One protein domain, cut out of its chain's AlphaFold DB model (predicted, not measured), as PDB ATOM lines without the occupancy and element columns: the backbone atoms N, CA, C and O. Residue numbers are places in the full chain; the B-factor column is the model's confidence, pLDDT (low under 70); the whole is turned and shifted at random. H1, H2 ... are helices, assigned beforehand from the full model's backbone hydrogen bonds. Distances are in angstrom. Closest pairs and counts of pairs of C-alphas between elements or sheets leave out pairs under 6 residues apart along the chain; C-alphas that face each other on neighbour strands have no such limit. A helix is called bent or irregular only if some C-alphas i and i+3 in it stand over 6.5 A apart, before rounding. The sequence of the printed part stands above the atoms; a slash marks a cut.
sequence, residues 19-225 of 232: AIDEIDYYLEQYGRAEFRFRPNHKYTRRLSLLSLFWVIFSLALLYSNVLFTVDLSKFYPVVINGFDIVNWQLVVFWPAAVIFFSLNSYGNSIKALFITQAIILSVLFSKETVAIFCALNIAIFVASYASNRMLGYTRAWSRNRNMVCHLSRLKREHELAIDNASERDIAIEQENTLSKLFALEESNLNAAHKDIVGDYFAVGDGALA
ATOM      1  N   ALA A  19     182.705 375.523 274.825       88.31
ATOM      2  CA  ALA A  19     183.094 376.698 274.060       88.31
ATOM      3  C   ALA A  19     183.224 376.351 272.571       88.31
ATOM      4  O   ALA A  19     182.754 377.107 271.723       88.31
ATOM      5  N   ILE A  20     183.779 375.178 272.250       90.31
ATOM      6  CA  ILE A  20     183.855 374.691 270.865       90.31
ATOM      7  C   ILE A  20     182.457 374.437 270.291       90.31
ATOM      8  O   ILE A  20     182.189 374.861 269.167       90.31
ATOM      9  N   ASP A  21     181.563 373.797 271.051       89.75
ATOM     10  CA  ASP A  21     180.192 373.519 270.606       89.75
ATOM     11  C   ASP A  21     179.425 374.822 270.282       89.75
ATOM     12  O   ASP A  21     178.734 374.902 269.260       89.75
ATOM     13  N   GLU A  22     179.584 375.871 271.099       91.38
ATOM     14  CA  GLU A  22     178.960 377.177 270.852       91.38
ATOM     15  C   GLU A  22     179.587 377.892 269.642       91.38
ATOM     16  O   GLU A  22     178.875 378.421 268.783       91.38
ATOM     17  N   ILE A  23     180.919 377.868 269.507       92.81
ATOM     18  CA  ILE A  23     181.595 378.453 268.341       92.81
ATOM     19  C   ILE A  23     181.159 377.752 267.049       92.81
ATOM     20  O   ILE A  23     180.897 378.428 266.051       92.81
ATOM     21  N   ASP A  24     181.046 376.422 267.052       92.31
ATOM     22  CA  ASP A  24     180.630 375.647 265.882       92.31
ATOM     23  C   ASP A  24     179.189 375.961 265.466       92.31
ATOM     24  O   ASP A  24     178.906 376.088 264.268       92.31
ATOM     25  N   TYR A  25     178.294 376.184 266.433       91.94
ATOM     26  CA  TYR A  25     176.946 376.674 266.160       91.94
ATOM     27  C   TYR A  25     176.963 378.020 265.419       91.94
ATOM     28  O   TYR A  25     176.332 378.164 264.364       91.94
ATOM     29  N   TYR A  26     177.712 379.006 265.923       93.31
ATOM     30  CA  TYR A  26     177.787 380.320 265.282       93.31
ATOM     31  C   TYR A  26     178.521 380.282 263.938       93.31
ATOM     32  O   TYR A  26     178.110 380.963 262.994       93.31
ATOM     33  N   LEU A  27     179.567 379.463 263.801       92.62
ATOM     34  CA  LEU A  27     180.246 379.239 262.525       92.62
ATOM     35  C   LEU A  27     179.268 378.743 261.467       92.62
ATOM     36  O   LEU A  27     179.278 379.235 260.335       92.62
ATOM     37  N   GLU A  28     178.389 377.811 261.830       92.25
ATOM     38  CA  GLU A  28     177.381 377.323 260.905       92.25
ATOM     39  C   GLU A  28     176.331 378.394 260.578       92.25
ATOM     40  O   GLU A  28     176.032 378.632 259.402       92.25
ATOM     41  N   GLN A  29     175.799 379.077 261.592       93.19
ATOM     42  CA  GLN A  29     174.833 380.169 261.435       93.19
ATOM     43  C   GLN A  29     175.337 381.239 260.457       93.19
ATOM     44  O   GLN A  29     174.698 381.528 259.434       93.19
ATOM     45  N   TYR A  30     176.517 381.796 260.738       93.94
ATOM     46  CA  TYR A  30     177.115 382.850 259.930       93.94
ATOM     47  C   TYR A  30     177.631 382.327 258.589       93.94
ATOM     48  O   TYR A  30     177.528 383.041 257.592       93.94
ATOM     49  N   GLY A  31     178.082 381.073 258.507       92.38
ATOM     50  CA  GLY A  31     178.451 380.426 257.247       92.38
ATOM     51  C   GLY A  31     177.259 380.257 256.300       92.38
ATOM     52  O   GLY A  31     177.339 380.603 255.116       92.38
ATOM     53  N   ARG A  32     176.105 379.811 256.814       92.62
ATOM     54  CA  ARG A  32     174.847 379.735 256.046       92.62
ATOM     55  C   ARG A  32     174.394 381.124 255.598       92.62
ATOM     56  O   ARG A  32     173.932 381.284 254.466       92.62
ATOM     57  N   ALA A  33     174.514 382.130 256.462       90.50
ATOM     58  CA  ALA A  33     174.182 383.509 256.118       90.50
ATOM     59  C   ALA A  33     175.133 384.079 255.046       90.50
ATOM     60  O   ALA A  33     174.662 384.652 254.062       90.50
ATOM     61  N   GLU A  34     176.447 383.858 255.163       93.06
ATOM     62  CA  GLU A  34     177.442 384.223 254.145       93.06
ATOM     63  C   GLU A  34     177.063 383.616 252.787       93.06
ATOM     64  O   GLU A  34     176.943 384.334 251.789       93.06
ATOM     65  N   PHE A  35     176.812 382.305 252.754       91.19
ATOM     66  CA  PHE A  35     176.472 381.588 251.529       91.19
ATOM     67  C   PHE A  35     175.195 382.127 250.875       91.19
ATOM     68  O   PHE A  35     175.150 382.283 249.655       91.19
ATOM     69  N   ARG A  36     174.186 382.475 251.681       91.50
ATOM     70  CA  ARG A  36     172.908 383.034 251.219       91.50
ATOM     71  C   ARG A  36     173.069 384.379 250.510       91.50
ATOM     72  O   ARG A  36     172.432 384.606 249.487       91.50
ATOM     73  N   PHE A  37     173.921 385.265 251.025       90.88
ATOM     74  CA  PHE A  37     174.126 386.597 250.438       90.88
ATOM     75  C   PHE A  37     175.152 386.609 249.296       90.88
ATOM     76  O   PHE A  37     175.109 387.495 248.435       90.88
ATOM     77  N   ARG A  38     176.036 385.602 249.239       89.19
ATOM     78  CA  ARG A  38     177.095 385.446 248.229       89.19
ATOM     79  C   ARG A  38     176.633 385.517 246.753       89.19
ATOM     80  O   ARG A  38     177.299 386.181 245.955       89.19
ATOM     81  N   PRO A  39     175.561 384.837 246.309       87.75
ATOM     82  CA  PRO A  39     175.153 384.909 244.905       87.75
ATOM     83  C   PRO A  39     174.641 386.305 244.546       87.75
ATOM     84  O   PRO A  39     175.070 386.878 243.543       87.75
ATOM     85  N   ASN A  40     173.799 386.881 245.406       87.25
ATOM     86  CA  ASN A  40     173.126 388.143 245.131       87.25
ATOM     87  C   ASN A  40     174.113 389.305 245.049       87.25
ATOM     88  O   ASN A  40     174.085 390.020 244.053       87.25
ATOM     89  N   HIS A  41     175.047 389.446 246.004       87.88
ATOM     90  CA  HIS A  41     176.021 390.549 245.943       87.88
ATOM     91  C   HIS A  41     176.933 390.458 244.708       87.88
ATOM     92  O   HIS A  41     177.285 391.480 244.116       87.88
ATOM     93  N   LYS A  42     177.322 389.241 244.287       88.38
ATOM     94  CA  LYS A  42     178.126 389.053 243.071       88.38
ATOM     95  C   LYS A  42     177.329 389.414 241.832       88.38
ATOM     96  O   LYS A  42     177.871 390.070 240.946       88.38
ATOM     97  N   TYR A  43     176.082 388.957 241.756       86.88
ATOM     98  CA  TYR A  43     175.230 389.165 240.595       86.88
ATOM     99  C   TYR A  43     174.951 390.650 240.368       86.88
ATOM    100  O   TYR A  43     175.309 391.181 239.322       86.88
ATOM    101  N   THR A  44     174.419 391.343 241.371       87.94
ATOM    102  CA  THR A  44     174.093 392.775 241.303       87.94
ATOM    103  C   THR A  44     175.323 393.639 241.028       87.94
ATOM    104  O   THR A  44     175.259 394.561 240.219       87.94
ATOM    105  N   ARG A  45     176.480 393.333 241.638       86.12
ATOM    106  CA  ARG A  45     177.730 394.065 241.375       86.12
ATOM    107  C   ARG A  45     178.194 393.869 239.934       86.12
ATOM    108  O   ARG A  45     178.497 394.846 239.254       86.12
ATOM    109  N   ARG A  46     178.219 392.627 239.445       88.50
ATOM    110  CA  ARG A  46     178.611 392.327 238.059       88.50
ATOM    111  C   ARG A  46     177.645 392.941 237.048       88.50
ATOM    112  O   ARG A  46     178.108 393.497 236.060       88.50
ATOM    113  N   LEU A  47     176.342 392.881 237.318       88.69
ATOM    114  CA  LEU A  47     175.307 393.467 236.470       88.69
ATOM    115  C   LEU A  47     175.409 394.996 236.430       88.69
ATOM    116  O   LEU A  47     175.319 395.573 235.353       88.69
ATOM    117  N   SER A  48     175.680 395.648 237.567       88.81
ATOM    118  CA  SER A  48     175.904 397.100 237.602       88.81
ATOM    119  C   SER A  48     177.124 397.521 236.777       88.81
ATOM    120  O   SER A  48     177.036 398.466 236.005       88.81
ATOM    121  N   LEU A  49     178.239 396.786 236.865       87.19
ATOM    122  CA  LEU A  49     179.436 397.070 236.067       87.19
ATOM    123  C   LEU A  49     179.185 396.862 234.572       87.19
ATOM    124  O   LEU A  49     179.611 397.676 233.760       87.19
ATOM    125  N   LEU A  50     178.483 395.781 234.223       88.81
ATOM    126  CA  LEU A  50     178.109 395.489 232.844       88.81
ATOM    127  C   LEU A  50     177.220 396.590 232.260       88.81
ATOM    128  O   LEU A  50     177.467 397.081 231.164       88.81
ATOM    129  N   SER A  51     176.200 396.991 233.010       90.00
ATOM    130  CA  SER A  51     175.309 398.061 232.592       90.00
ATOM    131  C   SER A  51     176.060 399.392 232.452       90.00
ATOM    132  O   SER A  51     175.900 400.071 231.443       90.00
ATOM    133  N   LEU A  52     176.940 399.738 233.397       89.94
ATOM    134  CA  LEU A  52     177.741 400.961 233.315       89.94
ATOM    135  C   LEU A  52     178.604 400.997 232.046       89.94
ATOM    136  O   LEU A  52     178.664 402.031 231.382       89.94
ATOM    137  N   PHE A  53     179.226 399.870 231.684       89.00
ATOM    138  CA  PHE A  53     179.946 399.739 230.417       89.00
ATOM    139  C   PHE A  53     179.041 400.084 229.228       89.00
ATOM    140  O   PHE A  53     179.407 400.913 228.397       89.00
ATOM    141  N   TRP A  54     177.836 399.511 229.176       90.75
ATOM    142  CA  TRP A  54     176.890 399.777 228.095       90.75
ATOM    143  C   TRP A  54     176.378 401.213 228.064       90.75
ATOM    144  O   TRP A  54     176.190 401.752 226.975       90.75
ATOM    145  N   VAL A  55     176.181 401.850 229.219       92.25
ATOM    146  CA  VAL A  55     175.826 403.275 229.295       92.25
ATOM    147  C   VAL A  55     176.932 404.127 228.683       92.25
ATOM    148  O   VAL A  55     176.659 404.932 227.798       92.25
ATOM    149  N   ILE A  56     178.183 403.919 229.098       90.00
ATOM    150  CA  ILE A  56     179.331 404.675 228.579       90.00
ATOM    151  C   ILE A  56     179.484 404.447 227.073       90.00
ATOM    152  O   ILE A  56     179.630 405.406 226.320       90.00
ATOM    153  N   PHE A  57     179.389 403.192 226.628       88.00
ATOM    154  CA  PHE A  57     179.463 402.840 225.215       88.00
ATOM    155  C   PHE A  57     178.354 403.517 224.398       88.00
ATOM    156  O   PHE A  57     178.626 404.133 223.371       88.00
ATOM    157  N   SER A  58     177.110 403.475 224.876       90.69
ATOM    158  CA  SER A  58     175.968 404.070 224.172       90.69
ATOM    159  C   SER A  58     176.056 405.594 224.124       90.69
ATOM    160  O   SER A  58     175.778 406.191 223.088       90.69
ATOM    161  N   LEU A  59     176.491 406.235 225.212       91.25
ATOM    162  CA  LEU A  59     176.742 407.676 225.232       91.25
ATOM    163  C   LEU A  59     177.857 408.059 224.254       91.25
ATOM    164  O   LEU A  59     177.696 409.019 223.503       91.25
ATOM    165  N   ALA A  60     178.949 407.291 224.202       87.81
ATOM    166  CA  ALA A  60     180.026 407.524 223.243       87.81
ATOM    167  C   ALA A  60     179.533 407.427 221.789       87.81
ATOM    168  O   ALA A  60     179.947 408.226 220.954       87.81
ATOM    169  N   LEU A  61     178.611 406.505 221.491       86.56
ATOM    170  CA  LEU A  61     177.980 406.404 220.174       86.56
ATOM    171  C   LEU A  61     177.057 407.589 219.870       86.56
ATOM    172  O   LEU A  61     177.160 408.177 218.793       86.56
ATOM    173  N   LEU A  62     176.180 407.961 220.804       90.25
ATOM    174  CA  LEU A  62     175.205 409.043 220.617       90.25
ATOM    175  C   LEU A  62     175.859 410.421 220.470       90.25
ATOM    176  O   LEU A  62     175.359 411.245 219.709       90.25
ATOM    177  N   TYR A  63     176.966 410.655 221.178       89.69
ATOM    178  CA  TYR A  63     177.715 411.918 221.171       89.69
ATOM    179  C   TYR A  63     179.001 411.853 220.337       89.69
ATOM    180  O   TYR A  63     179.855 412.738 220.418       89.69
ATOM    181  N   SER A  64     179.151 410.817 219.514       86.94
ATOM    182  CA  SER A  64     180.331 410.604 218.669       86.94
ATOM    183  C   SER A  64     180.604 411.762 217.706       86.94
ATOM    184  O   SER A  64     181.758 412.132 217.506       86.94
ATOM    185  N   ASN A  65     179.560 412.397 217.175       85.50
ATOM    186  CA  ASN A  65     179.685 413.571 216.312       85.50
ATOM    187  C   ASN A  65     180.336 414.766 217.026       85.50
ATOM    188  O   ASN A  65     181.052 415.534 216.395       85.50
ATOM    189  N   VAL A  66     180.108 414.919 218.331       87.94
ATOM    190  CA  VAL A  66     180.736 415.961 219.150       87.94
ATOM    191  C   VAL A  66     182.164 415.560 219.519       87.94
ATOM    192  O   VAL A  66     183.065 416.387 219.455       87.94
ATOM    193  N   LEU A  67     182.377 414.291 219.882       83.62
ATOM    194  CA  LEU A  67     183.669 413.794 220.372       83.62
ATOM    195  C   LEU A  67     184.711 413.593 219.265       83.62
ATOM    196  O   LEU A  67     185.896 413.831 219.484       83.62
ATOM    197  N   PHE A  68     184.280 413.142 218.089       82.81
ATOM    198  CA  PHE A  68     185.153 412.693 217.005       82.81
ATOM    199  C   PHE A  68     184.850 413.372 215.672       82.81
ATOM    200  O   PHE A  68     185.423 412.984 214.659       82.81
ATOM    201  N   THR A  69     183.933 414.348 215.631       84.00
ATOM    202  CA  THR A  69     183.422 414.988 214.394       84.00
ATOM    203  C   THR A  69     182.748 414.026 213.403       84.00
ATOM    204  O   THR A  69     182.336 414.428 212.318       84.00
ATOM    205  N   VAL A  70     182.570 412.761 213.798       80.50
ATOM    206  CA  VAL A  70     181.997 411.675 212.997       80.50
ATOM    207  C   VAL A  70     180.818 411.077 213.752       80.50
ATOM    208  O   VAL A  70     180.952 410.666 214.901       80.50
ATOM    209  N   ASP A  71     179.653 411.015 213.106       81.06
ATOM    210  CA  ASP A  71     178.430 410.474 213.705       81.06
ATOM    211  C   ASP A  71     178.375 408.945 213.570       81.06
ATOM    212  O   ASP A  71     177.786 408.403 212.633       81.06
ATOM    213  N   LEU A  72     178.990 408.249 214.528       77.25
ATOM    214  CA  LEU A  72     179.037 406.785 214.608       77.25
ATOM    215  C   LEU A  72     177.643 406.146 214.710       77.25
ATOM    216  O   LEU A  72     177.471 404.996 214.318       77.25
ATOM    217  N   SER A  73     176.628 406.883 215.174       74.12
ATOM    218  CA  SER A  73     175.254 406.369 215.281       74.12
ATOM    219  C   SER A  73     174.566 406.169 213.924       74.12
ATOM    220  O   SER A  73     173.582 405.439 213.839       74.12
ATOM    221  N   LYS A  74     175.096 406.785 212.858       74.25
ATOM    222  CA  LYS A  74     174.578 406.663 211.487       74.25
ATOM    223  C   LYS A  74     175.218 405.534 210.686       74.25
ATOM    224  O   LYS A  74     174.705 405.178 209.628       74.25
ATOM    225  N   PHE A  75     176.332 404.978 211.157       69.38
ATOM    226  CA  PHE A  75     176.987 403.882 210.462       69.38
ATOM    227  C   PHE A  75     176.347 402.567 210.880       69.38
ATOM    228  O   PHE A  75     176.663 402.024 211.943       69.38
ATOM    229  N   TYR A  76     175.465 402.054 210.022       62.94
ATOM    230  CA  TYR A  76     174.906 400.722 210.197       62.94
ATOM    231  C   TYR A  76     176.045 399.698 210.387       62.94
ATOM    232  O   TYR A  76     176.989 399.676 209.590       62.94
ATOM    233  N   PRO A  77     175.991 398.857 211.435       58.44
ATOM    234  CA  PRO A  77     176.747 397.611 211.444       58.44
ATOM    235  C   PRO A  77     176.223 396.817 210.271       58.44
ATOM    236  O   PRO A  77     175.028 396.764 210.118       58.44
ATOM    237  N   VAL A  78     177.000 396.132 209.463       57.00
ATOM    238  CA  VAL A  78     176.458 395.357 208.337       57.00
ATOM    239  C   VAL A  78     175.889 396.257 207.234       57.00
ATOM    240  O   VAL A  78     174.705 396.260 206.907       57.00
ATOM    241  N   VAL A  79     176.793 396.973 206.572       54.06
ATOM    242  CA  VAL A  79     176.592 397.320 205.164       54.06
ATOM    243  C   VAL A  79     177.142 396.150 204.348       54.06
ATOM    244  O   VAL A  79     178.352 395.932 204.328       54.06
ATOM    245  N   ILE A  80     176.271 395.353 203.720       51.22
ATOM    246  CA  ILE A  80     176.699 394.301 202.783       51.22
ATOM    247  C   ILE A  80     176.999 394.977 201.443       51.22
ATOM    248  O   ILE A  80     176.115 395.116 200.604       51.22
ATOM    249  N   ASN A  81     178.243 395.411 201.247       46.34
ATOM    250  CA  ASN A  81     178.763 395.808 199.938       46.34
ATOM    251  C   ASN A  81     179.671 394.684 199.411       46.34
ATOM    252  O   ASN A  81     180.889 394.723 199.554       46.34
ATOM    253  N   GLY A  82     179.073 393.640 198.828       56.81
ATOM    254  CA  GLY A  82     179.828 392.478 198.340       56.81
ATOM    255  C   GLY A  82     180.441 391.639 199.475       56.81
ATOM    256  O   GLY A  82     179.751 391.326 200.443       56.81
ATOM    257  N   PHE A  83     181.720 391.252 199.348       41.72
ATOM    258  CA  PHE A  83     182.471 390.473 200.355       41.72
ATOM    259  C   PHE A  83     183.109 391.329 201.470       41.72
ATOM    260  O   PHE A  83     183.616 390.768 202.442       41.72
ATOM    261  N   ASP A  84     183.062 392.661 201.372       43.81
ATOM    262  CA  ASP A  84     183.666 393.566 202.354       43.81
ATOM    263  C   ASP A  84     182.645 393.985 203.416       43.81
ATOM    264  O   ASP A  84     181.923 394.977 203.294       43.81
ATOM    265  N   ILE A  85     182.606 393.226 204.512       51.34
ATOM    266  CA  ILE A  85     181.907 393.633 205.732       51.34
ATOM    267  C   ILE A  85     182.815 394.622 206.477       51.34
ATOM    268  O   ILE A  85     183.560 394.238 207.380       51.34
ATOM    269  N   VAL A  86     182.762 395.913 206.131       51.62
ATOM    270  CA  VAL A  86     183.444 396.963 206.912       51.62
ATOM    271  C   VAL A  86     182.630 397.252 208.174       51.62
ATOM    272  O   VAL A  86     181.926 398.251 208.302       51.62
ATOM    273  N   ASN A  87     182.708 396.337 209.136       61.84
ATOM    274  CA  ASN A  87     182.141 396.528 210.463       61.84
ATOM    275  C   ASN A  87     183.162 397.243 211.350       61.84
ATOM    276  O   ASN A  87     183.886 396.617 212.125       61.84
ATOM    277  N   TRP A  88     183.186 398.572 211.296       62.22
ATOM    278  CA  TRP A  88     183.926 399.391 212.266       62.22
ATOM    279  C   TRP A  88     183.558 399.021 213.717       62.22
ATOM    280  O   TRP A  88     184.406 399.035 214.609       62.22
ATOM    281  N   GLN A  89     182.310 398.588 213.934       60.03
ATOM    282  CA  GLN A  89     181.840 398.065 215.210       60.03
ATOM    283  C   GLN A  89     182.611 396.821 215.625       60.03
ATOM    284  O   GLN A  89     182.995 396.739 216.774       60.03
ATOM    285  N   LEU A  90     182.923 395.891 214.719       60.66
ATOM    286  CA  LEU A  90     183.730 394.716 215.054       60.66
ATOM    287  C   LEU A  90     185.154 395.119 215.460       60.66
ATOM    288  O   LEU A  90     185.681 394.527 216.390       60.66
ATOM    289  N   VAL A  91     185.746 396.155 214.858       62.78
ATOM    290  CA  VAL A  91     187.100 396.627 215.217       62.78
ATOM    291  C   VAL A  91     187.150 397.230 216.626       62.78
ATOM    292  O   VAL A  91     188.119 397.010 217.345       62.78
ATOM    293  N   VAL A  92     186.111 397.954 217.052       63.97
ATOM    294  CA  VAL A  92     186.045 398.567 218.396       63.97
ATOM    295  C   VAL A  92     185.467 397.600 219.438       63.97
ATOM    296  O   VAL A  92     185.915 397.554 220.584       63.97
ATOM    297  N   PHE A  93     184.484 396.793 219.043       67.31
ATOM    298  CA  PHE A  93     183.734 395.896 219.915       67.31
ATOM    299  C   PHE A  93     184.492 394.603 220.217       67.31
ATOM    300  O   PHE A  93     184.478 394.171 221.366       67.31
ATOM    301  N   TRP A  94     185.183 393.986 219.246       68.62
ATOM    302  CA  TRP A  94     185.881 392.714 219.490       68.62
ATOM    303  C   TRP A  94     187.015 392.811 220.509       68.62
ATOM    304  O   TRP A  94     187.084 391.925 221.357       68.62
ATOM    305  N   PRO A  95     187.874 393.846 220.511       72.81
ATOM    306  CA  PRO A  95     188.888 393.989 221.551       72.81
ATOM    307  C   PRO A  95     188.264 394.149 222.941       72.81
ATOM    308  O   PRO A  95     188.682 393.479 223.885       72.81
ATOM    309  N   ALA A  96     187.210 394.965 223.064       70.19
ATOM    310  CA  ALA A  96     186.484 395.141 224.320       70.19
ATOM    311  C   ALA A  96     185.796 393.840 224.773       70.19
ATOM    312  O   ALA A  96     185.869 393.478 225.947       70.19
ATOM    313  N   ALA A  97     185.192 393.097 223.842       69.75
ATOM    314  CA  ALA A  97     184.578 391.802 224.095       69.75
ATOM    315  C   ALA A  97     185.622 390.749 224.498       69.75
ATOM    316  O   ALA A  97     185.420 390.055 225.486       69.75
ATOM    317  N   VAL A  98     186.761 390.650 223.803       71.94
ATOM    318  CA  VAL A  98     187.858 389.717 224.129       71.94
ATOM    319  C   VAL A  98     188.402 389.995 225.519       71.94
ATOM    320  O   VAL A  98     188.509 389.067 226.321       71.94
ATOM    321  N   ILE A  99     188.667 391.265 225.843       74.62
ATOM    322  CA  ILE A  99     189.076 391.659 227.192       74.62
ATOM    323  C   ILE A  99     187.994 391.234 228.189       74.62
ATOM    324  O   ILE A  99     188.293 390.512 229.136       74.62
ATOM    325  N   PHE A 100     186.725 391.564 227.945       72.31
ATOM    326  CA  PHE A 100     185.617 391.199 228.831       72.31
ATOM    327  C   PHE A 100     185.466 389.677 229.039       72.31
ATOM    328  O   PHE A 100     185.266 389.225 230.169       72.31
ATOM    329  N   PHE A 101     185.613 388.861 227.991       69.38
ATOM    330  CA  PHE A 101     185.536 387.399 228.082       69.38
ATOM    331  C   PHE A 101     186.760 386.771 228.742       69.38
ATOM    332  O   PHE A 101     186.597 385.768 229.448       69.38
ATOM    333  N   SER A 102     187.941 387.370 228.560       71.38
ATOM    334  CA  SER A 102     189.193 386.951 229.201       71.38
ATOM    335  C   SER A 102     189.188 387.189 230.714       71.38
ATOM    336  O   SER A 102     189.900 386.517 231.463       71.38
ATOM    337  N   LEU A 103     188.329 388.091 231.202       73.75
ATOM    338  CA  LEU A 103     188.140 388.297 232.629       73.75
ATOM    339  C   LEU A 103     187.395 387.098 233.249       73.75
ATOM    340  O   LEU A 103     186.178 386.923 233.117       73.75
ATOM    341  N   ASN A 104     188.126 386.294 234.024       68.62
ATOM    342  CA  ASN A 104     187.579 385.206 234.854       68.62
ATOM    343  C   ASN A 104     186.677 385.705 236.000       68.62
ATOM    344  O   ASN A 104     186.050 384.924 236.716       68.62
ATOM    345  N   SER A 105     186.592 387.022 236.186       70.00
ATOM    346  CA  SER A 105     185.819 387.664 237.244       70.00
ATOM    347  C   SER A 105     184.307 387.639 237.002       70.00
ATOM    348  O   SER A 105     183.563 387.835 237.968       70.00
ATOM    349  N   TYR A 106     183.829 387.355 235.782       72.19
ATOM    350  CA  TYR A 106     182.405 387.280 235.430       72.19
ATOM    351  C   TYR A 106     181.895 385.838 235.336       72.19
ATOM    352  O   TYR A 106     182.560 384.959 234.797       72.19
ATOM    353  N   GLY A 107     180.692 385.590 235.863       80.56
ATOM    354  CA  GLY A 107     180.027 384.287 235.740       80.56
ATOM    355  C   GLY A 107     179.388 384.089 234.363       80.56
ATOM    356  O   GLY A 107     179.059 385.071 233.696       80.56
ATOM    357  N   ASN A 108     179.155 382.831 233.976       84.56
ATOM    358  CA  ASN A 108     178.628 382.460 232.654       84.56
ATOM    359  C   ASN A 108     177.315 383.172 232.300       84.56
ATOM    360  O   ASN A 108     177.156 383.617 231.172       84.56
ATOM    361  N   SER A 109     176.411 383.366 233.265       82.81
ATOM    362  CA  SER A 109     175.144 384.070 233.032       82.81
ATOM    363  C   SER A 109     175.340 385.540 232.643       82.81
ATOM    364  O   SER A 109     174.640 386.040 231.772       82.81
ATOM    365  N   ILE A 110     176.316 386.233 233.245       85.88
ATOM    366  CA  ILE A 110     176.619 387.637 232.909       85.88
ATOM    367  C   ILE A 110     177.311 387.723 231.547       85.88
ATOM    368  O   ILE A 110     177.010 388.610 230.756       85.88
ATOM    369  N   LYS A 111     178.202 386.766 231.260       84.50
ATOM    370  CA  LYS A 111     178.835 386.615 229.946       84.50
ATOM    371  C   LYS A 111     177.787 386.397 228.849       84.50
ATOM    372  O   LYS A 111     177.819 387.096 227.847       84.50
ATOM    373  N   ALA A 112     176.819 385.506 229.067       86.31
ATOM    374  CA  ALA A 112     175.714 385.280 228.139       86.31
ATOM    375  C   ALA A 112     174.852 386.538 227.948       86.31
ATOM    376  O   ALA A 112     174.560 386.907 226.817       86.31
ATOM    377  N   LEU A 113     174.513 387.242 229.035       88.06
ATOM    378  CA  LEU A 113     173.725 388.477 228.972       88.06
ATOM    379  C   LEU A 113     174.433 389.575 228.162       88.06
ATOM    380  O   LEU A 113     173.783 390.245 227.364       88.06
ATOM    381  N   PHE A 114     175.758 389.708 228.300       87.06
ATOM    382  CA  PHE A 114     176.562 390.604 227.466       87.06
ATOM    383  C   PHE A 114     176.464 390.252 225.975       87.06
ATOM    384  O   PHE A 114     176.199 391.140 225.169       87.06
ATOM    385  N   ILE A 115     176.619 388.970 225.608       84.00
ATOM    386  CA  ILE A 115     176.496 388.515 224.208       84.00
ATOM    387  C   ILE A 115     175.110 388.843 223.666       84.00
ATOM    388  O   ILE A 115     174.992 389.428 222.594       84.00
ATOM    389  N   THR A 116     174.059 388.501 224.410       87.38
ATOM    390  CA  THR A 116     172.680 388.737 223.977       87.38
ATOM    391  C   THR A 116     172.420 390.223 223.749       87.38
ATOM    392  O   THR A 116     171.878 390.598 222.713       87.38
ATOM    393  N   GLN A 117     172.852 391.083 224.675       88.31
ATOM    394  CA  GLN A 117     172.731 392.533 224.529       88.31
ATOM    395  C   GLN A 117     173.510 393.065 223.318       88.31
ATOM    396  O   GLN A 117     172.989 393.899 222.581       88.31
ATOM    397  N   ALA A 118     174.714 392.544 223.075       84.12
ATOM    398  CA  ALA A 118     175.529 392.908 221.921       84.12
ATOM    399  C   ALA A 118     174.879 392.518 220.587       84.12
ATOM    400  O   ALA A 118     174.859 393.318 219.651       84.12
ATOM    401  N   ILE A 119     174.316 391.309 220.505       82.62
ATOM    402  CA  ILE A 119     173.600 390.827 219.318       82.62
ATOM    403  C   ILE A 119     172.371 391.701 219.059       82.62
ATOM    404  O   ILE A 119     172.185 392.159 217.936       82.62
ATOM    405  N   ILE A 120     171.565 391.981 220.092       85.06
ATOM    406  CA  ILE A 120     170.375 392.838 219.968       85.06
ATOM    407  C   ILE A 120     170.763 394.220 219.438       85.06
ATOM    408  O   ILE A 120     170.140 394.706 218.493       85.06
ATOM    409  N   LEU A 121     171.807 394.832 220.008       84.62
ATOM    410  CA  LEU A 121     172.280 396.145 219.578       84.62
ATOM    411  C   LEU A 121     172.784 396.129 218.129       84.62
ATOM    412  O   LEU A 121     172.534 397.080 217.398       84.62
ATOM    413  N   SER A 122     173.455 395.051 217.713       78.38
ATOM    414  CA  SER A 122     173.984 394.904 216.352       78.38
ATOM    415  C   SER A 122     172.876 394.704 215.314       78.38
ATOM    416  O   SER A 122     172.959 395.244 214.221       78.38
ATOM    417  N   VAL A 123     171.829 393.939 215.640       81.25
ATOM    418  CA  VAL A 123     170.730 393.637 214.704       81.25
ATOM    419  C   VAL A 123     169.767 394.815 214.561       81.25
ATOM    420  O   VAL A 123     169.306 395.104 213.462       81.25
ATOM    421  N   LEU A 124     169.451 395.497 215.663       84.31
ATOM    422  CA  LEU A 124     168.455 396.575 215.696       84.31
ATOM    423  C   LEU A 124     169.089 397.969 215.674       84.31
ATOM    424  O   LEU A 124     168.485 398.930 216.152       84.31
ATOM    425  N   PHE A 125     170.321 398.085 215.178       85.06
ATOM    426  CA  PHE A 125     171.101 399.308 215.302       85.06
ATOM    427  C   PHE A 125     170.422 400.493 214.605       85.06
ATOM    428  O   PHE A 125     170.316 400.559 213.382       85.06
ATOM    429  N   SER A 126     169.994 401.454 215.412       85.12
ATOM    430  CA  SER A 126     169.563 402.782 214.993       85.12
ATOM    431  C   SER A 126     169.869 403.756 216.125       85.12
ATOM    432  O   SER A 126     170.098 403.347 217.270       85.12
ATOM    433  N   LYS A 127     169.853 405.057 215.837       86.00
ATOM    434  CA  LYS A 127     170.082 406.082 216.860       86.00
ATOM    435  C   LYS A 127     169.061 405.988 217.999       86.00
ATOM    436  O   LYS A 127     169.422 406.109 219.169       86.00
ATOM    437  N   GLU A 128     167.804 405.723 217.663       90.19
ATOM    438  CA  GLU A 128     166.703 405.529 218.607       90.19
ATOM    439  C   GLU A 128     166.921 404.269 219.451       90.19
ATOM    440  O   GLU A 128     166.801 404.326 220.677       90.19
ATOM    441  N   THR A 129     167.322 403.151 218.832       88.44
ATOM    442  CA  THR A 129     167.628 401.912 219.560       88.44
ATOM    443  C   THR A 129     168.792 402.103 220.528       88.44
ATOM    444  O   THR A 129     168.699 401.665 221.674       88.44
ATOM    445  N   VAL A 130     169.867 402.792 220.123       89.81
ATOM    446  CA  VAL A 130     171.011 403.093 221.005       89.81
ATOM    447  C   VAL A 130     170.565 403.956 222.193       89.81
ATOM    448  O   VAL A 130     170.982 403.705 223.324       89.81
ATOM    449  N   ALA A 131     169.677 404.933 221.976       92.31
ATOM    450  CA  ALA A 131     169.128 405.764 223.049       92.31
ATOM    451  C   ALA A 131     168.271 404.960 224.041       92.31
ATOM    452  O   ALA A 131     168.469 405.070 225.254       92.31
ATOM    453  N   ILE A 132     167.369 404.102 223.549       93.44
ATOM    454  CA  ILE A 132     166.556 403.209 224.391       93.44
ATOM    455  C   ILE A 132     167.452 402.233 225.159       93.44
ATOM    456  O   ILE A 132     167.277 402.036 226.362       93.44
ATOM    457  N   PHE A 133     168.449 401.654 224.491       92.69
ATOM    458  CA  PHE A 133     169.407 400.735 225.094       92.69
ATOM    459  C   PHE A 133     170.235 401.414 226.197       92.69
ATOM    460  O   PHE A 133     170.450 400.826 227.262       92.69
ATOM    461  N   CYS A 134     170.631 402.674 225.994       94.25
ATOM    462  CA  CYS A 134     171.273 403.493 227.019       94.25
ATOM    463  C   CYS A 134     170.353 403.695 228.232       94.25
ATOM    464  O   CYS A 134     170.766 403.440 229.364       94.25
ATOM    465  N   ALA A 135     169.101 404.109 228.009       94.75
ATOM    466  CA  ALA A 135     168.131 404.349 229.076       94.75
ATOM    467  C   ALA A 135     167.827 403.075 229.886       94.75
ATOM    468  O   ALA A 135     167.819 403.109 231.118       94.75
ATOM    469  N   LEU A 136     167.657 401.936 229.206       94.94
ATOM    470  CA  LEU A 136     167.467 400.631 229.840       94.94
ATOM    471  C   LEU A 136     168.658 400.270 230.733       94.94
ATOM    472  O   LEU A 136     168.471 399.846 231.873       94.94
ATOM    473  N   ASN A 137     169.888 400.454 230.243       94.44
ATOM    474  CA  ASN A 137     171.068 400.163 231.047       94.44
ATOM    475  C   ASN A 137     171.171 401.123 232.239       94.44
ATOM    476  O   ASN A 137     171.372 400.638 233.349       94.44
ATOM    477  N   ILE A 138     170.903 402.425 232.092       93.50
ATOM    478  CA  ILE A 138     170.821 403.349 233.242       93.50
ATOM    479  C   ILE A 138     169.829 402.822 234.290       93.50
ATOM    480  O   ILE A 138     170.173 402.744 235.472       93.50
ATOM    481  N   ALA A 139     168.639 402.382 233.874       93.06
ATOM    482  CA  ALA A 139     167.655 401.804 234.785       93.06
ATOM    483  C   ALA A 139     168.182 400.535 235.483       93.06
ATOM    484  O   ALA A 139     168.065 400.416 236.702       93.06
ATOM    485  N   ILE A 140     168.831 399.621 234.752       92.75
ATOM    486  CA  ILE A 140     169.462 398.414 235.320       92.75
ATOM    487  C   ILE A 140     170.579 398.778 236.307       92.75
ATOM    488  O   ILE A 140     170.698 398.139 237.355       92.75
ATOM    489  N   PHE A 141     171.396 399.789 236.000       91.62
ATOM    490  CA  PHE A 141     172.475 400.262 236.869       91.62
ATOM    491  C   PHE A 141     171.906 400.779 238.189       91.62
ATOM    492  O   PHE A 141     172.300 400.308 239.259       91.62
ATOM    493  N   VAL A 142     170.931 401.689 238.107       88.50
ATOM    494  CA  VAL A 142     170.263 402.279 239.272       88.50
ATOM    495  C   VAL A 142     169.546 401.202 240.082       88.50
ATOM    496  O   VAL A 142     169.737 401.139 241.293       88.50
ATOM    497  N   ALA A 143     168.801 400.299 239.439       88.12
ATOM    498  CA  ALA A 143     168.107 399.204 240.114       88.12
ATOM    499  C   ALA A 143     169.079 398.230 240.794       88.12
ATOM    500  O   ALA A 143     168.831 397.796 241.918       88.12
ATOM    501  N   SER A 144     170.212 397.911 240.158       87.50
ATOM    502  CA  SER A 144     171.247 397.044 240.738       87.50
ATOM    503  C   SER A 144     171.919 397.699 241.942       87.50
ATOM    504  O   SER A 144     172.154 397.035 242.954       87.50
ATOM    505  N   TYR A 145     172.208 398.999 241.851       83.00
ATOM    506  CA  TYR A 145     172.764 399.786 242.949       83.00
ATOM    507  C   TYR A 145     171.774 399.896 244.116       83.00
ATOM    508  O   TYR A 145     172.129 399.579 245.252       83.00
ATOM    509  N   ALA A 146     170.524 400.265 243.829       81.88
ATOM    510  CA  ALA A 146     169.454 400.366 244.813       81.88
ATOM    511  C   ALA A 146     169.199 399.018 245.489       81.88
ATOM    512  O   ALA A 146     169.215 398.950 246.710       81.88
ATOM    513  N   SER A 147     169.084 397.926 244.728       81.62
ATOM    514  CA  SER A 147     168.902 396.578 245.285       81.62
ATOM    515  C   SER A 147     170.065 396.176 246.189       81.62
ATOM    516  O   SER A 147     169.849 395.635 247.268       81.62
ATOM    517  N   ASN A 148     171.308 396.476 245.795       82.50
ATOM    518  CA  ASN A 148     172.474 396.204 246.637       82.50
ATOM    519  C   ASN A 148     172.474 396.978 247.951       82.50
ATOM    520  O   ASN A 148     172.969 396.458 248.951       82.50
ATOM    521  N   ARG A 149     171.974 398.215 247.923       78.25
ATOM    522  CA  ARG A 149     171.947 399.106 249.079       78.25
ATOM    523  C   ARG A 149     170.752 398.814 249.984       78.25
ATOM    524  O   ARG A 149     170.954 398.539 251.151       78.25
ATOM    525  N   MET A 150     169.540 398.761 249.436       76.75
ATOM    526  CA  MET A 150     168.305 398.487 250.180       76.75
ATOM    527  C   MET A 150     168.284 397.091 250.803       76.75
ATOM    528  O   MET A 150     167.810 396.926 251.919       76.75
ATOM    529  N   LEU A 151     168.789 396.081 250.089       80.44
ATOM    530  CA  LEU A 151     168.804 394.698 250.582       80.44
ATOM    531  C   LEU A 151     170.119 394.352 251.292       80.44
ATOM    532  O   LEU A 151     170.299 393.226 251.752       80.44
ATOM    533  N   GLY A 152     171.059 395.301 251.354       82.94
ATOM    534  CA  GLY A 152     172.307 395.177 252.101       82.94
ATOM    535  C   GLY A 152     173.198 394.003 251.687       82.94
ATOM    536  O   GLY A 152     174.073 393.620 252.458       82.94
ATOM    537  N   TYR A 153     173.021 393.413 250.496       86.81
ATOM    538  CA  TYR A 153     173.645 392.134 250.125       86.81
ATOM    539  C   TYR A 153     175.163 392.114 250.304       86.81
ATOM    540  O   TYR A 153     175.720 391.144 250.815       86.81
ATOM    541  N   THR A 154     175.843 393.192 249.901       86.81
ATOM    542  CA  THR A 154     177.306 393.284 250.012       86.81
ATOM    543  C   THR A 154     177.752 393.437 251.465       86.81
ATOM    544  O   THR A 154     178.707 392.777 251.873       86.81
ATOM    545  N   ARG A 155     177.059 394.268 252.256       89.00
ATOM    546  CA  ARG A 155     177.389 394.492 253.672       89.00
ATOM    547  C   ARG A 155     177.101 393.251 254.505       89.00
ATOM    548  O   ARG A 155     177.982 392.789 255.220       89.00
ATOM    549  N   ALA A 156     175.929 392.645 254.322       89.75
ATOM    550  CA  ALA A 156     175.543 391.404 254.980       89.75
ATOM    551  C   ALA A 156     176.508 390.258 254.641       89.75
ATOM    552  O   ALA A 156     176.969 389.566 255.546       89.75
ATOM    553  N   TRP A 157     176.881 390.084 253.365       93.75
ATOM    554  CA  TRP A 157     177.902 389.102 252.984       93.75
ATOM    555  C   TRP A 157     179.249 389.386 253.662       93.75
ATOM    556  O   TRP A 157     179.810 388.491 254.290       93.75
ATOM    557  N   SER A 158     179.747 390.625 253.580       93.50
ATOM    558  CA  SER A 158     181.045 391.015 254.151       93.50
ATOM    559  C   SER A 158     181.094 390.825 255.666       93.50
ATOM    560  O   SER A 158     182.091 390.340 256.194       93.50
ATOM    561  N   ARG A 159     180.018 391.186 256.367       93.94
ATOM    562  CA  ARG A 159     179.900 391.064 257.819       93.94
ATOM    563  C   ARG A 159     179.895 389.602 258.257       93.94
ATOM    564  O   ARG A 159     180.708 389.217 259.088       93.94
ATOM    565  N   ASN A 160     179.053 388.773 257.636       94.31
ATOM    566  CA  ASN A 160     179.001 387.341 257.943       94.31
ATOM    567  C   ASN A 160     180.329 386.648 257.612       94.31
ATOM    568  O   ASN A 160     180.807 385.841 258.401       94.31
ATOM    569  N   ARG A 161     180.973 387.016 256.494       94.69
ATOM    570  CA  ARG A 161     182.311 386.524 256.142       94.69
ATOM    571  C   ARG A 161     183.341 386.872 257.214       94.69
ATOM    572  O   ARG A 161     184.163 386.025 257.563       94.69
ATOM    573  N   ASN A 162     183.311 388.107 257.712       95.50
ATOM    574  CA  ASN A 162     184.230 388.549 258.752       95.50
ATOM    575  C   ASN A 162     183.979 387.800 260.067       95.50
ATOM    576  O   ASN A 162     184.921 387.302 260.676       95.50
ATOM    577  N   MET A 163     182.712 387.626 260.449       95.75
ATOM    578  CA  MET A 163     182.335 386.860 261.638       95.75
ATOM    579  C   MET A 163     182.818 385.408 261.555       95.75
ATOM    580  O   MET A 163     183.449 384.924 262.487       95.75
ATOM    581  N   VAL A 164     182.649 384.737 260.409       95.81
ATOM    582  CA  VAL A 164     183.200 383.386 260.185       95.81
ATOM    583  C   VAL A 164     184.721 383.354 260.380       95.81
ATOM    584  O   VAL A 164     185.239 382.420 260.991       95.81
ATOM    585  N   CYS A 165     185.449 384.369 259.901       95.38
ATOM    586  CA  CYS A 165     186.903 384.446 260.082       95.38
ATOM    587  C   CYS A 165     187.290 384.659 261.553       95.38
ATOM    588  O   CYS A 165     188.184 383.972 262.047       95.38
ATOM    589  N   HIS A 166     186.608 385.565 262.261       96.75
ATOM    590  CA  HIS A 166     186.834 385.810 263.686       96.75
ATOM    591  C   HIS A 166     186.531 384.576 264.539       96.75
ATOM    592  O   HIS A 166     187.347 384.216 265.379       96.75
ATOM    593  N   LEU A 167     185.424 383.886 264.273       96.31
ATOM    594  CA  LEU A 167     185.054 382.653 264.968       96.31
ATOM    595  C   LEU A 167     186.034 381.511 264.691       96.31
ATOM    596  O   LEU A 167     186.437 380.815 265.614       96.31
ATOM    597  N   SER A 168     186.478 381.351 263.439       94.75
ATOM    598  CA  SER A 168     187.482 380.334 263.086       94.75
ATOM    599  C   SER A 168     188.807 380.592 263.806       94.75
ATOM    600  O   SER A 168     189.492 379.662 264.225       94.75
ATOM    601  N   ARG A 169     189.169 381.870 263.959       96.50
ATOM    602  CA  ARG A 169     190.342 382.282 264.725       96.50
ATOM    603  C   ARG A 169     190.151 382.023 266.220       96.50
ATOM    604  O   ARG A 169     191.051 381.453 266.819       96.50
ATOM    605  N   LEU A 170     189.005 382.393 266.792       96.06
ATOM    606  CA  LEU A 170     188.696 382.169 268.207       96.06
ATOM    607  C   LEU A 170     188.712 380.676 268.556       96.06
ATOM    608  O   LEU A 170     189.316 380.295 269.551       96.06
ATOM    609  N   LYS A 171     188.138 379.826 267.692       93.12
ATOM    610  CA  LYS A 171     188.206 378.364 267.824       93.12
ATOM    611  C   LYS A 171     189.649 377.879 267.910       93.12
ATOM    612  O   LYS A 171     189.995 377.145 268.824       93.12
ATOM    613  N   ARG A 172     190.497 378.336 266.986       92.75
ATOM    614  CA  ARG A 172     191.914 377.966 266.960       92.75
ATOM    615  C   ARG A 172     192.674 378.479 268.185       92.75
ATOM    616  O   ARG A 172     193.543 377.776 268.681       92.75
ATOM    617  N   GLU A 173     192.397 379.702 268.636       93.44
ATOM    618  CA  GLU A 173     192.999 380.260 269.854       93.44
ATOM    619  C   GLU A 173     192.650 379.399 271.075       93.44
ATOM    620  O   GLU A 173     193.551 379.037 271.825       93.44
ATOM    621  N   HIS A 174     191.383 378.999 271.206       93.25
ATOM    622  CA  HIS A 174     190.914 378.105 272.267       93.25
ATOM    623  C   HIS A 174     191.572 376.724 272.192       93.25
ATOM    624  O   HIS A 174     192.164 376.277 273.165       93.25
ATOM    625  N   GLU A 175     191.542 376.078 271.021       91.00
ATOM    626  CA  GLU A 175     192.152 374.758 270.793       91.00
ATOM    627  C   GLU A 175     193.653 374.737 271.122       91.00
ATOM    628  O   GLU A 175     194.150 373.752 271.661       91.00
ATOM    629  N   LEU A 176     194.376 375.824 270.828       90.69
ATOM    630  CA  LEU A 176     195.793 375.962 271.179       90.69
ATOM    631  C   LEU A 176     196.012 376.199 272.677       90.69
ATOM    632  O   LEU A 176     197.019 375.753 273.216       90.69
ATOM    633  N   ALA A 177     195.110 376.923 273.337       89.62
ATOM    634  CA  ALA A 177     195.229 377.249 274.753       89.62
ATOM    635  C   ALA A 177     194.896 376.059 275.668       89.62
ATOM    636  O   ALA A 177     195.450 375.960 276.760       89.62
ATOM    637  N   ILE A 178     194.031 375.145 275.217       90.19
ATOM    638  CA  ILE A 178     193.679 373.924 275.959       90.19
ATOM    639  C   ILE A 178     194.627 372.744 275.689       90.19
ATOM    640  O   ILE A 178     194.516 371.712 276.352       90.19
ATOM    641  N   ASP A 179     195.548 372.864 274.726       89.50
ATOM    642  CA  ASP A 179     196.487 371.793 274.389       89.50
ATOM    643  C   ASP A 179     197.432 371.507 275.567       89.50
ATOM    644  O   ASP A 179     198.176 372.375 276.019       89.50
ATOM    645  N   ASN A 180     197.395 370.274 276.079       85.81
ATOM    646  CA  ASN A 180     198.116 369.839 277.284       85.81
ATOM    647  C   ASN A 180     197.809 370.654 278.562       85.81
ATOM    648  O   ASN A 180     198.590 370.623 279.516       85.81
ATOM    649  N   ALA A 181     196.681 371.367 278.602       86.88
ATOM    650  CA  ALA A 181     196.258 372.150 279.757       86.88
ATOM    651  C   ALA A 181     195.608 371.273 280.845       86.88
ATOM    652  O   ALA A 181     195.067 370.199 280.572       86.88
ATOM    653  N   SER A 182     195.643 371.731 282.101       89.31
ATOM    654  CA  SER A 182     194.932 371.048 283.189       89.31
ATOM    655  C   SER A 182     193.416 371.249 283.072       89.31
ATOM    656  O   SER A 182     192.965 372.247 282.516       89.31
ATOM    657  N   GLU A 183     192.599 370.361 283.652       87.25
ATOM    658  CA  GLU A 183     191.129 370.521 283.650       87.25
ATOM    659  C   GLU A 183     190.672 371.880 284.206       87.25
ATOM    660  O   GLU A 183     189.688 372.456 283.740       87.25
ATOM    661  N   ARG A 184     191.413 372.423 285.182       88.06
ATOM    662  CA  ARG A 184     191.147 373.746 285.750       88.06
ATOM    663  C   ARG A 184     191.418 374.860 284.740       88.06
ATOM    664  O   ARG A 184     190.611 375.779 284.635       88.06
ATOM    665  N   ASP A 185     192.526 374.775 284.010       88.25
ATOM    666  CA  ASP A 185     192.893 375.767 282.994       88.25
ATOM    667  C   ASP A 185     191.939 375.704 281.794       88.25
ATOM    668  O   ASP A 185     191.539 376.743 281.277       88.25
ATOM    669  N   ILE A 186     191.486 374.501 281.420       88.75
ATOM    670  CA  ILE A 186     190.458 374.294 280.391       88.75
ATOM    671  C   ILE A 186     189.157 375.002 280.782       88.75
ATOM    672  O   ILE A 186     188.573 375.702 279.960       88.75
ATOM    673  N   ALA A 187     188.704 374.861 282.032       89.25
ATOM    674  CA  ALA A 187     187.485 375.521 282.497       89.25
ATOM    675  C   ALA A 187     187.603 377.058 282.472       89.25
ATOM    676  O   ALA A 187     186.665 377.738 282.053       89.25
ATOM    677  N   ILE A 188     188.759 377.597 282.875       90.56
ATOM    678  CA  ILE A 188     189.041 379.040 282.818       90.56
ATOM    679  C   ILE A 188     189.044 379.526 281.365       90.56
ATOM    680  O   ILE A 188     188.422 380.540 281.047       90.56
ATOM    681  N   GLU A 189     189.704 378.800 280.462       91.56
ATOM    682  CA  GLU A 189     189.778 379.215 279.064       91.56
ATOM    683  C   GLU A 189     188.438 379.072 278.336       91.56
ATOM    684  O   GLU A 189     188.107 379.914 277.506       91.56
ATOM    685  N   GLN A 190     187.607 378.091 278.697       91.81
ATOM    686  CA  GLN A 190     186.228 378.010 278.207       91.81
ATOM    687  C   GLN A 190     185.432 379.275 278.550       91.81
ATOM    688  O   GLN A 190     184.755 379.824 277.680       91.81
ATOM    689  N   GLU A 191     185.532 379.774 279.785       92.94
ATOM    690  CA  GLU A 191     184.855 381.008 280.200       92.94
ATOM    691  C   GLU A 191     185.404 382.239 279.456       92.94
ATOM    692  O   GLU A 191     184.628 383.043 278.925       92.94
ATOM    693  N   ASN A 192     186.731 382.347 279.320       94.56
ATOM    694  CA  ASN A 192     187.380 383.412 278.547       94.56
ATOM    695  C   ASN A 192     186.926 383.415 277.080       94.56
ATOM    696  O   ASN A 192     186.620 384.467 276.510       94.56
ATOM    697  N   THR A 193     186.884 382.240 276.457       94.81
ATOM    698  CA  THR A 193     186.485 382.059 275.062       94.81
ATOM    699  C   THR A 193     185.016 382.406 274.854       94.81
ATOM    700  O   THR A 193     184.694 383.124 273.906       94.81
ATOM    701  N   LEU A 194     184.128 381.984 275.757       95.00
ATOM    702  CA  LEU A 194     182.710 382.348 275.707       95.00
ATOM    703  C   LEU A 194     182.500 383.858 275.885       95.00
ATOM    704  O   LEU A 194     181.711 384.459 275.157       95.00
ATOM    705  N   SER A 195     183.253 384.508 276.776       96.25
ATOM    706  CA  SER A 195     183.210 385.968 276.929       96.25
ATOM    707  C   SER A 195     183.610 386.694 275.636       96.25
ATOM    708  O   SER A 195     182.887 387.576 275.159       96.25
ATOM    709  N   LYS A 196     184.715 386.274 275.001       96.75
ATOM    710  CA  LYS A 196     185.155 386.806 273.697       96.75
ATOM    711  C   LYS A 196     184.114 386.557 272.602       96.75
ATOM    712  O   LYS A 196     183.882 387.438 271.773       96.75
ATOM    713  N   LEU A 197     183.489 385.378 272.592       96.12
ATOM    714  CA  LEU A 197     182.444 385.013 271.638       96.12
ATOM    715  C   LEU A 197     181.243 385.961 271.730       96.12
ATOM    716  O   LEU A 197     180.834 386.520 270.712       96.12
ATOM    717  N   PHE A 198     180.717 386.192 272.934       95.00
ATOM    718  CA  PHE A 198     179.569 387.082 273.119       95.00
ATOM    719  C   PHE A 198     179.901 388.542 272.803       95.00
ATOM    720  O   PHE A 198     179.089 389.229 272.186       95.00
ATOM    721  N   ALA A 199     181.118 389.002 273.112       96.25
ATOM    722  CA  ALA A 199     181.572 390.331 272.706       96.25
ATOM    723  C   ALA A 199     181.639 390.485 271.170       96.25
ATOM    724  O   ALA A 199     181.253 391.521 270.619       96.25
ATOM    725  N   LEU A 200     182.098 389.449 270.455       95.19
ATOM    726  CA  LEU A 200     182.081 389.431 268.987       95.19
ATOM    727  C   LEU A 200     180.652 389.466 268.441       95.19
ATOM    728  O   LEU A 200     180.383 390.188 267.477       95.19
ATOM    729  N   GLU A 201     179.736 388.711 269.046       94.31
ATOM    730  CA  GLU A 201     178.330 388.712 268.654       94.31
ATOM    731  C   GLU A 201     177.678 390.081 268.864       94.31
ATOM    732  O   GLU A 201     177.063 390.609 267.936       94.31
ATOM    733  N   GLU A 202     177.875 390.703 270.024       95.50
ATOM    734  CA  GLU A 202     177.359 392.040 270.316       95.50
ATOM    735  C   GLU A 202     177.888 393.074 269.312       95.50
ATOM    736  O   GLU A 202     177.119 393.833 268.712       95.50
ATOM    737  N   SER A 203     179.196 393.061 269.033       93.94
ATOM    738  CA  SER A 203     179.788 393.933 268.013       93.94
ATOM    739  C   SER A 203     179.176 393.694 266.629       93.94
ATOM    740  O   SER A 203     178.972 394.642 265.861       93.94
ATOM    741  N   ASN A 204     178.893 392.439 266.284       92.81
ATOM    742  CA  ASN A 204     178.302 392.075 265.004       92.81
ATOM    743  C   ASN A 204     176.833 392.522 264.897       92.81
ATOM    744  O   ASN A 204     176.417 392.999 263.838       92.81
ATOM    745  N   LEU A 205     176.068 392.431 265.988       91.62
ATOM    746  CA  LEU A 205     174.694 392.932 266.100       91.62
ATOM    747  C   LEU A 205     174.627 394.463 266.041       91.62
ATOM    748  O   LEU A 205     173.731 395.020 265.407       91.62
ATOM    749  N   ASN A 206     175.605 395.157 266.618       92.19
ATOM    750  CA  ASN A 206     175.704 396.610 266.518       92.19
ATOM    751  C   ASN A 206     176.027 397.059 265.080       92.19
ATOM    752  O   ASN A 206     175.426 398.010 264.573       92.19
ATOM    753  N   ALA A 207     176.909 396.340 264.375       89.69
ATOM    754  CA  ALA A 207     177.182 396.573 262.952       89.69
ATOM    755  C   ALA A 207     175.947 396.276 262.072       89.69
ATOM    756  O   ALA A 207     175.523 397.140 261.308       89.69
ATOM    757  N   ALA A 208     175.338 395.097 262.266       88.56
ATOM    758  CA  ALA A 208     173.893 394.840 262.230       88.56
ATOM    759  C   ALA A 208     172.988 396.057 262.056       88.56
ATOM    760  O   ALA A 208     172.533 396.430 260.969       88.56
ATOM    761  N   HIS A 209     172.714 396.628 263.215       88.56
ATOM    762  CA  HIS A 209     171.788 397.713 263.405       88.56
ATOM    763  C   HIS A 209     172.222 398.971 262.653       88.56
ATOM    764  O   HIS A 209     171.409 399.585 261.962       88.56
ATOM    765  N   LYS A 210     173.513 399.319 262.709       87.81
ATOM    766  CA  LYS A 210     174.060 400.489 262.013       87.81
ATOM    767  C   LYS A 210     173.877 400.405 260.498       87.81
ATOM    768  O   LYS A 210     173.538 401.413 259.882       87.81
ATOM    769  N   ASP A 211     174.076 399.229 259.906       85.44
ATOM    770  CA  ASP A 211     173.861 399.016 258.473       85.44
ATOM    771  C   ASP A 211     172.393 399.242 258.103       85.44
ATOM    772  O   ASP A 211     172.105 400.002 257.182       85.44
ATOM    773  N   ILE A 212     171.472 398.636 258.863       81.56
ATOM    774  CA  ILE A 212     170.025 398.740 258.639       81.56
ATOM    775  C   ILE A 212     169.572 400.200 258.743       81.56
ATOM    776  O   ILE A 212     168.955 400.730 257.822       81.56
ATOM    777  N   VAL A 213     169.910 400.866 259.847       82.00
ATOM    778  CA  VAL A 213     169.549 402.267 260.095       82.00
ATOM    779  C   VAL A 213     170.162 403.183 259.034       82.00
ATOM    780  O   VAL A 213     169.478 404.049 258.488       82.00
ATOM    781  N   GLY A 214     171.433 402.967 258.687       76.94
ATOM    782  CA  GLY A 214     172.118 403.727 257.645       76.94
ATOM    783  C   GLY A 214     171.481 403.567 256.263       76.94
ATOM    784  O   GLY A 214     171.424 404.536 255.505       76.94
ATOM    785  N   ASP A 215     170.974 402.379 255.932       71.12
ATOM    786  CA  ASP A 215     170.273 402.141 254.670       71.12
ATOM    787  C   ASP A 215     168.893 402.810 254.641       71.12
ATOM    788  O   ASP A 215     168.551 403.416 253.623       71.12
ATOM    789  N   TYR A 216     168.155 402.827 255.756       69.44
ATOM    790  CA  TYR A 216     166.903 403.588 255.864       69.44
ATOM    791  C   TYR A 216     167.110 405.091 255.636       69.44
ATOM    792  O   TYR A 216     166.413 405.685 254.809       69.44
ATOM    793  N   PHE A 217     168.094 405.703 256.304       68.31
ATOM    794  CA  PHE A 217     168.392 407.126 256.115       68.31
ATOM    795  C   PHE A 217     168.878 407.427 254.697       68.31
ATOM    796  O   PHE A 217     168.392 408.356 254.060       68.31
ATOM    797  N   ALA A 218     169.782 406.612 254.150       64.25
ATOM    798  CA  ALA A 218     170.329 406.852 252.820       64.25
ATOM    799  C   ALA A 218     169.286 406.742 251.696       64.25
ATOM    800  O   ALA A 218     169.395 407.452 250.696       64.25
ATOM    801  N   VAL A 219     168.298 405.852 251.831       62.00
ATOM    802  CA  VAL A 219     167.207 405.719 250.854       62.00
ATOM    803  C   VAL A 219     166.236 406.892 250.974       62.00
ATOM    804  O   VAL A 219     165.884 407.481 249.953       62.00
ATOM    805  N   GLY A 220     165.854 407.267 252.200       59.75
ATOM    806  CA  GLY A 220     164.984 408.419 252.451       59.75
ATOM    807  C   GLY A 220     165.598 409.731 251.963       59.75
ATOM    808  O   GLY A 220     164.976 410.459 251.189       59.75
ATOM    809  N   ASP A 221     166.850 410.000 252.332       59.81
ATOM    810  CA  ASP A 221     167.546 411.225 251.943       59.81
ATOM    811  C   ASP A 221     167.955 411.220 250.470       59.81
ATOM    812  O   ASP A 221     167.848 412.250 249.815       59.81
ATOM    813  N   GLY A 222     168.363 410.080 249.902       56.88
ATOM    814  CA  GLY A 222     168.731 409.980 248.487       56.88
ATOM    815  C   GLY A 222     167.543 410.164 247.536       56.88
ATOM    816  O   GLY A 222     167.646 410.913 246.564       56.88
ATOM    817  N   ALA A 223     166.400 409.532 247.832       53.50
ATOM    818  CA  ALA A 223     165.185 409.666 247.028       53.50
ATOM    819  C   ALA A 223     164.579 411.078 247.129       53.50
ATOM    820  O   ALA A 223     164.117 411.634 246.131       53.50
ATOM    821  N   LEU A 224     164.627 411.693 248.316       53.78
ATOM    822  CA  LEU A 224     164.105 413.043 248.531       53.78
ATOM    823  C   LEU A 224     165.084 414.147 248.110       53.78
ATOM    824  O   LEU A 224     164.629 415.226 247.741       53.78
ATOM    825  N   ALA A 225     166.400 413.924 248.128       55.16
ATOM    826  CA  ALA A 225     167.383 414.924 247.698       55.16
ATOM    827  C   ALA A 225     167.285 415.222 246.197       55.16
ATOM    828  O   ALA A 225     167.393 416.382 245.803       55.16
TER     829      ALA A 225
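This is residues 19 to 225 of the 232 residues of an uncharacterized protein of Photobacterium sanguinicancri (UniProt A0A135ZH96). A long, slender helical body in which the bent helix H1 runs through two halves: in one, arm H1a bundles side by side with H6 and H7; in the other, arm H1b pairs with H5, while H4 packs on both and H3 runs alongside H4. The long helix H7 folds back from H6 and slants past the end of H5, and its residues 220 to 225 stick out. The 207 printed residues hold seven named helices, H1 to H7 in chain order, and no named strand: all helix. The whole is extended, with a radius of gyration of the C-alphas of 25.9 A and spans of 89 by 44 by 24 A.

H1, residues 19 to 62, is the hub, touching four other helices. It was assigned as one helix by its hydrogen bonds but is bent, C-alphas 36 and 39 being 7.0 A apart; its arms H1a, residues 19 to 36, and H1b, residues 39 to 62, stand at a shallow tilt of 30 degrees. H2, residues 64 to 68, is close to H1b but not clearly touching, the closest C-alphas being those of Ala 60 and Leu 67, 7.8 A apart. H3, residues 88 to 102, runs the opposite way to H4, residues 108 to 123, at a shallow tilt of 4 degrees, close but not clearly touching; H3 is apart from H1b. H4 touches H1b with residues 110 to 114 alone, closest at the C-alphas of Leu 47 and Ile 110, 7.0 A. H5, residues 127 to 150, touches H1b, opposite ways at 29 degrees, a shallow tilt, with C-alphas of Ser 48 and Phe 141 closest at 4.7 A. H4 and H5 form a hairpin but only just touch, with 3 pairs of C-alphas within 8 A, Leu 121 and Val 130 being closest at 7.2 A. H6, residues 153 to 177, touches H1a, opposite ways at a shallow tilt of 22 degrees, with C-alphas of Glu 34 and Trp 157 closest at 5.0 A. H7, residues 183 to 225, makes a hairpin with H6 at a shallow tilt of 10 degrees, closest at the C-alphas of His 174 and Thr 193, 6.6 A. H1a, H6 and H7 are an up and down bundle, each running against the one before it. H7 touches H5 with residues 215 to 219 alone, closest at the C-alphas of Met 150 and Asp 215, 6.1 A. Every O i to N i+4 pair is within hydrogen-bond range in H1a, H1b, H2, H4, H5, H6 and H7, and 9 of 11 are in H3.

H1a begins at C-alpha 19 (183.094, 376.698, 274.060) and is 25.8 A long; H1b is 34.2 A. H2 has 5 residues, H3 15 and H4 16. H5 measures 34.2 A, and H6 36.0 A. H7 measures 61.9 A and ends at C-alpha 225 (167.383, 414.924, 247.698).

The two C-alphas farthest apart, those of Gly 82 and Arg 184, are 90.1 A apart. The printed part has no cut. The link from H2 to H3, residues 69 to 87, is long; the other links are tight. The mean pLDDT of the printed part is 83.6, with residues 75 to 94, 97, 101, 104 and 216 to 225 under 70.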